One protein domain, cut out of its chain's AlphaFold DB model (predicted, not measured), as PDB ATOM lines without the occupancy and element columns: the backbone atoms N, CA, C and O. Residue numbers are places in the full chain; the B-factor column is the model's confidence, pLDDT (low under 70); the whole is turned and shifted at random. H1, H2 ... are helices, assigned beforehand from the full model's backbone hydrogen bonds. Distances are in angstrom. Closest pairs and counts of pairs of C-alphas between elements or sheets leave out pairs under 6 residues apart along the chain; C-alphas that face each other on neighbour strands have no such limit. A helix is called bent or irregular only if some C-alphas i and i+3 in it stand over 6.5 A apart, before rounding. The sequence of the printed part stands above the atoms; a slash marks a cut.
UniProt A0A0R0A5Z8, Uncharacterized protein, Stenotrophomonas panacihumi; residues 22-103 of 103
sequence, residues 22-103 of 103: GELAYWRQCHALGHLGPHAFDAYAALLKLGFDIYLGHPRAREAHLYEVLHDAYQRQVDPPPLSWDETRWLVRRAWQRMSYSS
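This is residues 22 to 103 of the 103 residues of an uncharacterized protein of Stenotrophomonas panacihumi (UniProt A0A0R0A5Z8). Two helices, H2 and H4, cross near their middles as an X, and the other two helices pack on different parts of H2: H1 folds back along its first part, residues 41 to 48, and H3, after a tight link, packs with its residues 66 to 70 on residues 50 to 55 of H2 and makes a V with it at a steep tilt of 48 degrees. H2 is the hub, touching each of the other three helices, and the outline is flat, with spans of 33 by 33 by 16 A. The printed part has 82 residues, with four named helices in the order H1, H2, H3, H4 and no named strand; the class is all helix. The whole is compact, with a radius of gyration of the C-alphas of 12.3 A.

Find C-alpha 41 at (7.240, 19.891, 0.282); from there H2, residues 41 to 57, runs 23.8 A to C-alpha 57 at (-12.909, 7.960, -4.049). H4, residues 85 to 101, is also 17 residues long and measures 24.1 A; look for its last C-alpha at (2.157, 0.273, -12.189). Go back to C-alpha 22 at (5.294, 5.404, 1.512) for H1, residues 22 to 32, which is 15.1 A long. H3, residues 63 to 77, is 20.6 A long. No helix is bent.

Begin at H2 and look at Gly 51: its C-alpha is 5.6 A from that of Val 92, the closest pair of H2 and H4. These two helices touch and run the same way at a steep tilt of 55 degrees. With residues 41 to 48 alone, H2 touches H1; the closest C-alphas, those of Arg 28 and Phe 41, are 6.7 A apart. H1 and H2 form a helical hairpin, running opposite ways at a shallow tilt of 29 degrees. Farther along, residues 50 to 55 of H2 touch residues 66 to 70 of H3, the closest C-alphas being those of Ile 54 and Leu 66, 6.7 A apart. H2 and H3 run opposite ways at a steep tilt of 48 degrees. H3 and H4 form a second helical hairpin, at a steep tilt of 45 degrees, opposite ways; they only just touch, with 3 pairs of C-alphas within 8 A, H4 with residues 85 to 89 alone. Their closest C-alphas, those of Tyr 67 and Arg 89, are 7.8 A apart. H1 and H4 are close but not clearly touching, the C-alphas of Glu 23 and Ala 95 being closest at 7.9 A, and H1 and H3 are apart. In H1, H2, H3 and H4 every O i to N i+4 pair is within hydrogen-bond range.

The two C-alphas farthest apart, those of Pro 80 and Ser 103, are 35.7 A apart. The printed part has no cut and ends at residue 103, the chain's last. The link from H2 to H3 is tight, those from H1 to H2 and from H3 to H4 are short, and no link is long. In the B-factor column you find a mean pLDDT of 83.1 for the printed part; residues 77 to 82 and 101 to 103 are under 70.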
ATOM      1  N   GLY A  22       4.174   5.827   2.354       84.75
ATOM      2  CA  GLY A  22       5.294   5.404   1.512       84.75
ATOM      3  C   GLY A  22       5.389   6.184   0.205       84.75
ATOM      4  O   GLY A  22       6.490   6.585  -0.188       84.75
ATOM      5  N   GLU A  23       4.259   6.495  -0.436       85.06
ATOM      6  CA  GLU A  23       4.248   7.405  -1.585       85.06
ATOM      7  C   GLU A  23       4.762   8.790  -1.183       85.06
ATOM      8  O   GLU A  23       5.662   9.327  -1.831       85.06
ATOM      9  N   LEU A  24       4.257   9.366  -0.090       87.06
ATOM     10  CA  LEU A  24       4.719  10.665   0.397       87.06
ATOM     11  C   LEU A  24       6.211  10.646   0.750       87.06
ATOM     12  O   LEU A  24       6.911  11.607   0.438       87.06
ATOM     13  N   ALA A  25       6.724   9.567   1.344       89.50
ATOM     14  CA  ALA A  25       8.148   9.413   1.628       89.50
ATOM     15  C   ALA A  25       8.992   9.378   0.343       89.50
ATOM     16  O   ALA A  25      10.035  10.034   0.275       89.50
ATOM     17  N   TYR A  26       8.523   8.678  -0.694       88.50
ATOM     18  CA  TYR A  26       9.163   8.661  -2.011       88.50
ATOM     19  C   TYR A  26       9.182  10.055  -2.652       88.50
ATOM     20  O   TYR A  26      10.233  10.526  -3.098       88.50
ATOM     21  N   TRP A  27       8.044  10.754  -2.653       89.31
ATOM     22  CA  TRP A  27       7.952  12.115  -3.185       89.31
ATOM     23  C   TRP A  27       8.808  13.098  -2.383       89.31
ATOM     24  O   TRP A  27       9.455  13.964  -2.968       89.31
ATOM     25  N   ARG A  28       8.904  12.922  -1.063       89.00
ATOM     26  CA  ARG A  28       9.798  13.704  -0.201       89.00
ATOM     27  C   ARG A  28      11.264  13.478  -0.553       89.00
ATOM     28  O   ARG A  28      12.036  14.432  -0.574       89.00
ATOM     29  N   GLN A  29      11.648  12.245  -0.869       90.25
ATOM     30  CA  GLN A  29      12.988  11.934  -1.370       90.25
ATOM     31  C   GLN A  29      13.243  12.574  -2.740       90.25
ATOM     32  O   GLN A  29      14.269  13.223  -2.922       90.25
ATOM     33  N   CYS A  30      12.293  12.482  -3.680       88.56
ATOM     34  CA  CYS A  30      12.385  13.188  -4.963       88.56
ATOM     35  C   CYS A  30      12.542  14.706  -4.779       88.56
ATOM     36  O   CYS A  30      13.254  15.350  -5.549       88.56
ATOM     37  N   HIS A  31      11.896  15.281  -3.761       88.31
ATOM     38  CA  HIS A  31      11.989  16.709  -3.457       88.31
ATOM     39  C   HIS A  31      13.363  17.062  -2.900       88.31
ATOM     40  O   HIS A  31      13.994  17.990  -3.392       88.31
ATOM     41  N   ALA A  32      13.870  16.259  -1.960       87.31
ATOM     42  CA  ALA A  32      15.211  16.412  -1.405       87.31
ATOM     43  C   ALA A  32      16.316  16.287  -2.472       87.31
ATOM     44  O   ALA A  32      17.353  16.936  -2.361       87.31
ATOM     45  N   LEU A  33      16.079  15.492  -3.519       88.12
ATOM     46  CA  LEU A  33      16.957  15.369  -4.688       88.12
ATOM     47  C   LEU A  33      16.822  16.534  -5.687       88.12
ATOM     48  O   LEU A  33      17.591  16.608  -6.641       88.12
ATOM     49  N   GLY A  34      15.855  17.437  -5.498       85.25
ATOM     50  CA  GLY A  34      15.619  18.586  -6.375       85.25
ATOM     51  C   GLY A  34      14.818  18.275  -7.646       85.25
ATOM     52  O   GLY A  34      14.818  19.078  -8.572       85.25
ATOM     53  N   HIS A  35      14.117  17.137  -7.718       83.56
ATOM     54  CA  HIS A  35      13.374  16.724  -8.922       83.56
ATOM     55  C   HIS A  35      11.970  17.340  -9.064       83.56
ATOM     56  O   HIS A  35      11.346  17.178 -10.111       83.56
ATOM     57  N   LEU A  36      11.443  17.979  -8.014       78.56
ATOM     58  CA  LEU A  36      10.054  18.468  -7.954       78.56
ATOM     59  C   LEU A  36       9.913  19.983  -8.141       78.56
ATOM     60  O   LEU A  36       8.873  20.433  -8.608       78.56
ATOM     61  N   GLY A  37      10.946  20.750  -7.792       80.75
ATOM     62  CA  GLY A  37      10.949  22.210  -7.873       80.75
ATOM     63  C   GLY A  37      11.277  22.892  -6.539       80.75
ATOM     64  O   GLY A  37      11.578  22.221  -5.549       80.75
ATOM     65  N   PRO A  38      11.262  24.236  -6.513       81.19
ATOM     66  CA  PRO A  38      11.730  25.032  -5.378       81.19
ATOM     67  C   PRO A  38      10.688  25.209  -4.263       81.19
ATOM     68  O   PRO A  38      11.013  25.761  -3.212       81.19
ATOM     69  N   HIS A  39       9.437  24.788  -4.475       83.31
ATOM     70  CA  HIS A  39       8.365  24.998  -3.501       83.31
ATOM     71  C   HIS A  39       8.550  24.124  -2.255       83.31
ATOM     72  O   HIS A  39       9.291  23.137  -2.255       83.31
ATOM     73  N   ALA A  40       7.873  24.479  -1.163       84.94
ATOM     74  CA  ALA A  40       7.892  23.672   0.048       84.94
ATOM     75  C   ALA A  40       7.242  22.303  -0.201       84.94
ATOM     76  O   ALA A  40       6.197  22.217  -0.848       84.94
ATOM     77  N   PHE A  41       7.816  21.238   0.374       86.00
ATOM     78  CA  PHE A  41       7.240  19.891   0.282       86.00
ATOM     79  C   PHE A  41       5.784  19.835   0.760       86.00
ATOM     80  O   PHE A  41       5.004  19.069   0.214       86.00
ATOM     81  N   ASP A  42       5.401  20.673   1.723       85.50
ATOM     82  CA  ASP A  42       4.034  20.733   2.245       85.50
ATOM     83  C   ASP A  42       2.993  21.061   1.158       85.50
ATOM     84  O   ASP A  42       1.960  20.400   1.067       85.50
ATOM     85  N   ALA A  43       3.325  21.983   0.244       84.81
ATOM     86  CA  ALA A  43       2.473  22.313  -0.897       84.81
ATOM     87  C   ALA A  43       2.305  21.115  -1.846       84.81
ATOM     88  O   ALA A  43       1.192  20.785  -2.255       84.81
ATOM     89  N   TYR A  44       3.405  20.419  -2.150       86.56
ATOM     90  CA  TYR A  44       3.366  19.200  -2.959       86.56
ATOM     91  C   TYR A  44       2.591  18.077  -2.254       86.56
ATOM     92  O   TYR A  44       1.808  17.374  -2.888       86.56
ATOM     93  N   ALA A  45       2.774  17.918  -0.943       87.62
ATOM     94  CA  ALA A  45       2.117  16.897  -0.138       87.62
ATOM     95  C   ALA A  45       0.601  17.114  -0.066       87.62
ATOM     96  O   ALA A  45      -0.145  16.141  -0.152       87.62
ATOM     97  N   ALA A  46       0.140  18.362   0.054       85.56
ATOM     98  CA  ALA A  46      -1.281  18.696   0.020       85.56
ATOM     99  C   ALA A  46      -1.926  18.283  -1.314       85.56
ATOM    100  O   ALA A  46      -2.955  17.607  -1.318       85.56
ATOM    101  N   LEU A  47      -1.277  18.597  -2.441       86.94
ATOM    102  CA  LEU A  47      -1.763  18.231  -3.776       86.94
ATOM    103  C   LEU A  47      -1.708  16.724  -4.040       86.94
ATOM    104  O   LEU A  47      -2.627  16.171  -4.638       86.94
ATOM    105  N   LEU A  48      -0.653  16.047  -3.579       87.94
ATOM    106  CA  LEU A  48      -0.543  14.592  -3.670       87.94
ATOM    107  C   LEU A  48      -1.667  13.915  -2.886       87.94
ATOM    108  O   LEU A  48      -2.361  13.071  -3.441       87.94
ATOM    109  N   LYS A  49      -1.900  14.332  -1.634       87.50
ATOM    110  CA  LYS A  49      -3.008  13.834  -0.805       87.50
ATOM    111  C   LYS A  49      -4.360  14.059  -1.470       87.50
ATOM    112  O   LYS A  49      -5.158  13.132  -1.500       87.50
ATOM    113  N   LEU A  50      -4.586  15.238  -2.047       87.19
ATOM    114  CA  LEU A  50      -5.799  15.525  -2.812       87.19
ATOM    115  C   LEU A  50      -5.948  14.577  -4.013       87.19
ATOM    116  O   LEU A  50      -7.002  13.984  -4.214       87.19
ATOM    117  N   GLY A  51      -4.879  14.387  -4.789       87.62
ATOM    118  CA  GLY A  51      -4.866  13.455  -5.914       87.62
ATOM    119  C   GLY A  51      -5.115  12.001  -5.497       87.62
ATOM    120  O   GLY A  51      -5.782  11.270  -6.230       87.62
ATOM    121  N   PHE A  52      -4.609  11.582  -4.334       86.81
ATOM    122  CA  PHE A  52      -4.857  10.255  -3.765       86.81
ATOM    123  C   PHE A  52      -6.303  10.094  -3.297       86.81
ATOM    124  O   PHE A  52      -6.919   9.084  -3.619       86.81
ATOM    125  N   ASP A  53      -6.855  11.088  -2.602       86.25
ATOM    126  CA  ASP A  53      -8.249  11.094  -2.149       86.25
ATOM    127  C   ASP A  53      -9.219  10.943  -3.331       86.25
ATOM    128  O   ASP A  53     -10.073  10.057  -3.331       86.25
ATOM    129  N   ILE A  54      -8.992  11.701  -4.411       88.06
ATOM    130  CA  ILE A  54      -9.785  11.612  -5.645       88.06
ATOM    131  C   ILE A  54      -9.634  10.232  -6.302       88.06
ATOM    132  O   ILE A  54     -10.624   9.636  -6.726       88.06
ATOM    133  N   TYR A  55      -8.414   9.694  -6.379       84.75
ATOM    134  CA  TYR A  55      -8.170   8.376  -6.974       84.75
ATOM    135  C   TYR A  55      -8.859   7.248  -6.186       84.75
ATOM    136  O   TYR A  55      -9.492   6.372  -6.777       84.75
ATOM    137  N   LEU A  56      -8.789   7.299  -4.853       82.31
ATOM    138  CA  LEU A  56      -9.415   6.330  -3.949       82.31
ATOM    139  C   LEU A  56     -10.944   6.464  -3.912       82.31
ATOM    140  O   LEU A  56     -11.643   5.454  -3.844       82.31
ATOM    141  N   GLY A  57     -11.471   7.689  -3.991       83.50
ATOM    142  CA  GLY A  57     -12.909   7.960  -4.049       83.50
ATOM    143  C   GLY A  57     -13.551   7.545  -5.376       83.50
ATOM    144  O   GLY A  57     -14.749   7.257  -5.429       83.50
ATOM    145  N   HIS A  58     -12.757   7.452  -6.446       83.12
ATOM    146  CA  HIS A  58     -13.240   7.181  -7.796       83.12
ATOM    147  C   HIS A  58     -12.497   6.020  -8.497       83.12
ATOM    148  O   HIS A  58     -11.994   6.188  -9.612       83.12
ATOM    149  N   PRO A  59     -12.517   4.786  -7.949       74.12
ATOM    150  CA  PRO A  59     -11.726   3.656  -8.459       74.12
ATOM    151  C   PRO A  59     -12.141   3.167  -9.859       74.12
ATOM    152  O   PRO A  59     -11.416   2.418 -10.505       74.12
ATOM    153  N   ARG A  60     -13.330   3.557 -10.338       76.62
ATOM    154  CA  ARG A  60     -13.848   3.226 -11.680       76.62
ATOM    155  C   ARG A  60     -13.895   4.429 -12.623       76.62
ATOM    156  O   ARG A  60     -14.370   4.293 -13.751       76.62
ATOM    157  N   ALA A  61     -13.473   5.608 -12.168       83.00
ATOM    158  CA  ALA A  61     -13.483   6.785 -13.018       83.00
ATOM    159  C   ALA A  61     -12.359   6.721 -14.050       83.00
ATOM    160  O   ALA A  61     -11.283   6.169 -13.829       83.00
ATOM    161  N   ARG A  62     -12.628   7.316 -15.208       84.31
ATOM    162  CA  ARG A  62     -11.615   7.514 -16.244       84.31
ATOM    163  C   ARG A  62     -10.690   8.654 -15.839       84.31
ATOM    164  O   ARG A  62     -11.140   9.600 -15.199       84.31
ATOM    165  N   GLU A  63      -9.448   8.614 -16.319       82.25
ATOM    166  CA  GLU A  63      -8.435   9.651 -16.061       82.25
ATOM    167  C   GLU A  63      -8.969  11.068 -16.338       82.25
ATOM    168  O   GLU A  63      -8.766  11.973 -15.539       82.25
ATOM    169  N   ALA A  64      -9.744  11.244 -17.417       86.81
ATOM    170  CA  ALA A  64     -10.387  12.517 -17.752       86.81
ATOM    171  C   ALA A  64     -11.292  13.053 -16.628       86.81
ATOM    172  O   ALA A  64     -11.190  14.220 -16.274       86.81
ATOM    173  N   HIS A  65     -12.124  12.195 -16.033       89.38
ATOM    174  CA  HIS A  65     -13.024  12.596 -14.951       89.38
ATOM    175  C   HIS A  65     -12.251  12.897 -13.661       89.38
ATOM    176  O   HIS A  65     -12.560  13.863 -12.972       89.38
ATOM    177  N   LEU A  66     -11.199  12.124 -13.370       88.25
ATOM    178  CA  LEU A  66     -10.318  12.399 -12.234       88.25
ATOM    179  C   LEU A  66      -9.644  13.775 -12.366       88.25
ATOM    180  O   LEU A  66      -9.554  14.502 -11.381       88.25
ATOM    181  N   TYR A  67      -9.205  14.163 -13.571       88.94
ATOM    182  CA  TYR A  67      -8.651  15.502 -13.795       88.94
ATOM    183  C   TYR A  67      -9.684  16.612 -13.646       88.94
ATOM    184  O   TYR A  67      -9.320  17.667 -13.138       88.94
ATOM    185  N   GLU A  68     -10.933  16.407 -14.069       89.94
ATOM    186  CA  GLU A  68     -11.985  17.410 -13.865       89.94
ATOM    187  C   GLU A  68     -12.220  17.659 -12.374       89.94
ATOM    188  O   GLU A  68     -12.201  18.807 -11.934       89.94
ATOM    189  N   VAL A  69     -12.342  16.587 -11.583       89.88
ATOM    190  CA  VAL A  69     -12.497  16.687 -10.123       89.88
ATOM    191  C   VAL A  69     -11.265  17.334  -9.482       89.88
ATOM    192  O   VAL A  69     -11.402  18.183  -8.601       89.88
ATOM    193  N   LEU A  70     -10.060  16.985  -9.942       89.31
ATOM    194  CA  LEU A  70      -8.812  17.578  -9.455       89.31
ATOM    195  C   LEU A  70      -8.728  19.074  -9.769       89.31
ATOM    196  O   LEU A  70      -8.328  19.845  -8.903       89.31
ATOM    197  N   HIS A  71      -9.091  19.483 -10.985       88.88
ATOM    198  CA  HIS A  71      -9.077  20.886 -11.409       88.88
ATOM    199  C   HIS A  71     -10.045  21.700 -10.555       88.88
ATOM    200  O   HIS A  71      -9.672  22.727  -9.993       88.88
ATOM    201  N   ASP A  72     -11.270  21.210 -10.412       88.94
ATOM    202  CA  ASP A  72     -12.327  21.836  -9.626       88.94
ATOM    203  C   ASP A  72     -11.945  21.935  -8.133       88.94
ATOM    204  O   ASP A  72     -12.121  22.973  -7.495       88.94
ATOM    205  N   ALA A  73     -11.319  20.897  -7.570       85.56
ATOM    206  CA  ALA A  73     -10.777  20.938  -6.212       85.56
ATOM    207  C   ALA A  73      -9.599  21.918  -6.067       85.56
ATOM    208  O   ALA A  73      -9.559  22.680  -5.102       85.56
ATOM    209  N   TYR A  74      -8.685  21.950  -7.038       85.31
ATOM    210  CA  TYR A  74      -7.557  22.880  -7.078       85.31
ATOM    211  C   TYR A  74      -8.022  24.344  -7.146       85.31
ATOM    212  O   TYR A  74      -7.490  25.193  -6.439       85.31
ATOM    213  N   GLN A  75      -9.062  24.647  -7.925       85.38
ATOM    214  CA  GLN A  75      -9.640  25.995  -7.980       85.38
ATOM    215  C   GLN A  75     -10.317  26.416  -6.671       85.38
ATOM    216  O   GLN A  75     -10.363  27.604  -6.366       85.38
ATOM    217  N   ARG A  76     -10.852  25.460  -5.902       82.12
ATOM    218  CA  ARG A  76     -11.547  25.738  -4.636       82.12
ATOM    219  C   ARG A  76     -10.636  25.796  -3.417       82.12
ATOM    220  O   ARG A  76     -10.949  26.521  -2.480       82.12
ATOM    221  N   GLN A  77      -9.578  24.990  -3.380       69.19
ATOM    222  CA  GLN A  77      -8.754  24.843  -2.179       69.19
ATOM    223  C   GLN A  77      -7.679  25.914  -2.028       69.19
ATOM    224  O   GLN A  77      -7.134  26.030  -0.931       69.19
ATOM    225  N   VAL A  78      -7.336  26.657  -3.086       61.84
ATOM    226  CA  VAL A  78      -6.081  27.406  -3.068       61.84
ATOM    227  C   VAL A  78      -6.202  28.844  -3.549       61.84
ATOM    228  O   VAL A  78      -6.175  29.131  -4.743       61.84
ATOM    229  N   ASP A  79      -6.273  29.751  -2.574       55.62
ATOM    230  CA  ASP A  79      -6.054  31.184  -2.748       55.62
ATOM    231  C   ASP A  79      -4.984  31.662  -1.743       55.62
ATOM    232  O   ASP A  79      -5.229  31.622  -0.532       55.62
ATOM    233  N   PRO A  80      -3.784  32.077  -2.198       62.81
ATOM    234  CA  PRO A  80      -3.213  31.894  -3.537       62.81
ATOM    235  C   PRO A  80      -2.658  30.469  -3.756       62.81
ATOM    236  O   PRO A  80      -2.124  29.861  -2.823       62.81
ATOM    237  N   PRO A  81      -2.711  29.936  -4.989       66.06
ATOM    238  CA  PRO A  81      -2.155  28.626  -5.309       66.06
ATOM    239  C   PRO A  81      -0.624  28.595  -5.141       66.06
ATOM    240  O   PRO A  81       0.064  29.477  -5.659       66.06
ATOM    241  N   PRO A  82      -0.059  27.583  -4.453       68.25
ATOM    242  CA  PRO A  82       1.370  27.479  -4.202       68.25
ATOM    243  C   PRO A  82       2.149  26.991  -5.425       68.25
ATOM    244  O   PRO A  82       3.359  27.180  -5.465       68.25
ATOM    245  N   LEU A  83       1.479  26.343  -6.380       79.12
ATOM    246  CA  LEU A  83       2.038  25.703  -7.572       79.12
ATOM    247  C   LEU A  83       1.148  26.029  -8.763       79.12
ATOM    248  O   LEU A  83      -0.042  26.250  -8.576       79.12
ATOM    249  N   SER A  84       1.688  26.016  -9.979       85.31
ATOM    250  CA  SER A  84       0.871  26.178 -11.183       85.31
ATOM    251  C   SER A  84      -0.022  24.952 -11.413       85.31
ATOM    252  O   SER A  84       0.306  23.831 -11.010       85.31
ATOM    253  N   TRP A  85      -1.128  25.128 -12.143       86.19
ATOM    254  CA  TRP A  85      -1.982  24.000 -12.537       86.19
ATOM    255  C   TRP A  85      -1.207  22.939 -13.336       86.19
ATOM    256  O   TRP A  85      -1.401  21.747 -13.118       86.19
ATOM    257  N   ASP A  86      -0.295  23.357 -14.218       87.69
ATOM    258  CA  ASP A  86       0.506  22.428 -15.023       87.69
ATOM    259  C   ASP A  86       1.430  21.555 -14.152       87.69
ATOM    260  O   ASP A  86       1.444  20.331 -14.292       87.69
ATOM    261  N   GLU A  87       2.101  22.163 -13.168       85.81
ATOM    262  CA  GLU A  87       2.948  21.463 -12.192       85.81
ATOM    263  C   GLU A  87       2.131  20.487 -11.340       85.81
ATOM    264  O   GLU A  87       2.512  19.329 -11.159       85.81
ATOM    265  N   THR A  88       0.969  20.938 -10.867       86.69
ATOM    266  CA  THR A  88       0.027  20.128 -10.086       86.69
ATOM    267  C   THR A  88      -0.443  18.916 -10.882       86.69
ATOM    268  O   THR A  88      -0.382  17.779 -10.408       86.69
ATOM    269  N   ARG A  89      -0.879  19.145 -12.123       88.12
ATOM    270  CA  ARG A  89      -1.355  18.098 -13.023       88.12
ATOM    271  C   ARG A  89      -0.254  17.089 -13.314       88.12
ATOM    272  O   ARG A  89      -0.512  15.886 -13.276       88.12
ATOM    273  N   TRP A  90       0.957  17.559 -13.604       89.94
ATOM    274  CA  TRP A  90       2.102  16.690 -13.846       89.94
ATOM    275  C   TRP A  90       2.419  15.825 -12.621       89.94
ATOM    276  O   TRP A  90       2.589  14.613 -12.762       89.94
ATOM    277  N   LEU A  91       2.426  16.420 -11.425       88.06
ATOM    278  CA  LEU A  91       2.712  15.734 -10.166       88.06
ATOM    279  C   LEU A  91       1.704  14.621  -9.883       88.06
ATOM    280  O   LEU A  91       2.081  13.462  -9.698       88.06
ATOM    281  N   VAL A  92       0.418  14.975  -9.881       88.19
ATOM    282  CA  VAL A  92      -0.672  14.052  -9.552       88.19
ATOM    283  C   VAL A  92      -0.765  12.933 -10.588       88.19
ATOM    284  O   VAL A  92      -0.874  11.765 -10.221       88.19
ATOM    285  N   ARG A  93      -0.603  13.250 -11.878       88.25
ATOM    286  CA  ARG A  93      -0.542  12.238 -12.941       88.25
ATOM    287  C   ARG A  93       0.572  11.227 -12.702       88.25
ATOM    288  O   ARG A  93       0.364  10.027 -12.865       88.25
ATOM    289  N   ARG A  94       1.763  11.700 -12.340       87.94
ATOM    290  CA  ARG A  94       2.933  10.845 -12.118       87.94
ATOM    291  C   ARG A  94       2.731   9.943 -10.898       87.94
ATOM    292  O   ARG A  94       3.128   8.782 -10.940       87.94
ATOM    293  N   ALA A  95       2.047  10.440  -9.866       86.94
ATOM    294  CA  ALA A  95       1.600   9.637  -8.730       86.94
ATOM    295  C   ALA A  95       0.582   8.562  -9.148       86.94
ATOM    296  O   ALA A  95       0.776   7.387  -8.842       86.94
ATOM    297  N   TRP A  96      -0.444   8.921  -9.926       86.75
ATOM    298  CA  TRP A  96      -1.435   7.970 -10.447       86.75
ATOM    299  C   TRP A  96      -0.815   6.874 -11.315       86.75
ATOM    300  O   TRP A  96      -1.135   5.699 -11.150       86.75
ATOM    301  N   GLN A  97       0.122   7.229 -12.198       84.69
ATOM    302  CA  GLN A  97       0.846   6.256 -13.019       84.69
ATOM    303  C   GLN A  97       1.660   5.274 -12.174       84.69
ATOM    304  O   GLN A  97       1.677   4.082 -12.473       84.69
ATOM    305  N   ARG A  98       2.306   5.752 -11.103       83.62
ATOM    306  CA  ARG A  98       3.070   4.898 -10.183       83.62
ATOM    307  C   ARG A  98       2.172   3.899  -9.461       83.62
ATOM    308  O   ARG A  98       2.523   2.727  -9.374       83.62
ATOM    309  N   MET A  99       1.000   4.348  -9.015       76.94
ATOM    310  CA  MET A  99       0.003   3.487  -8.374       76.94
ATOM    311  C   MET A  99      -0.563   2.452  -9.347       76.94
ATOM    312  O   MET A  99      -0.666   1.283  -8.998       76.94
ATOM    313  N   SER A 100      -0.842   2.850 -10.592       73.94
ATOM    314  CA  SER A 100      -1.292   1.920 -11.631       73.94
ATOM    315  C   SER A 100      -0.234   0.878 -12.008       73.94
ATOM    316  O   SER A 100      -0.607  -0.201 -12.454       73.94
ATOM    317  N   TYR A 101       1.058   1.200 -11.886       66.31
ATOM    318  CA  TYR A 101       2.157   0.273 -12.189       66.31
ATOM    319  C   TYR A 101       2.493  -0.661 -11.017       66.31
ATOM    320  O   TYR A 101       3.056  -1.729 -11.227       66.31
ATOM    321  N   SER A 102       2.162  -0.266  -9.786       60.53
ATOM    322  CA  SER A 102       2.391  -1.064  -8.576       60.53
ATOM    323  C   SER A 102       1.288  -2.103  -8.307       60.53
ATOM    324  O   SER A 102       1.266  -2.679  -7.216       60.53
ATOM    325  N   SER A 103       0.372  -2.312  -9.260       49.81
ATOM    326  CA  SER A 103      -0.761  -3.241  -9.162       49.81
ATOM    327  C   SER A 103      -0.546  -4.533  -9.940       49.81
ATOM    328  O   SER A 103       0.237  -4.539 -10.912       49.81
TER     329      SER A 103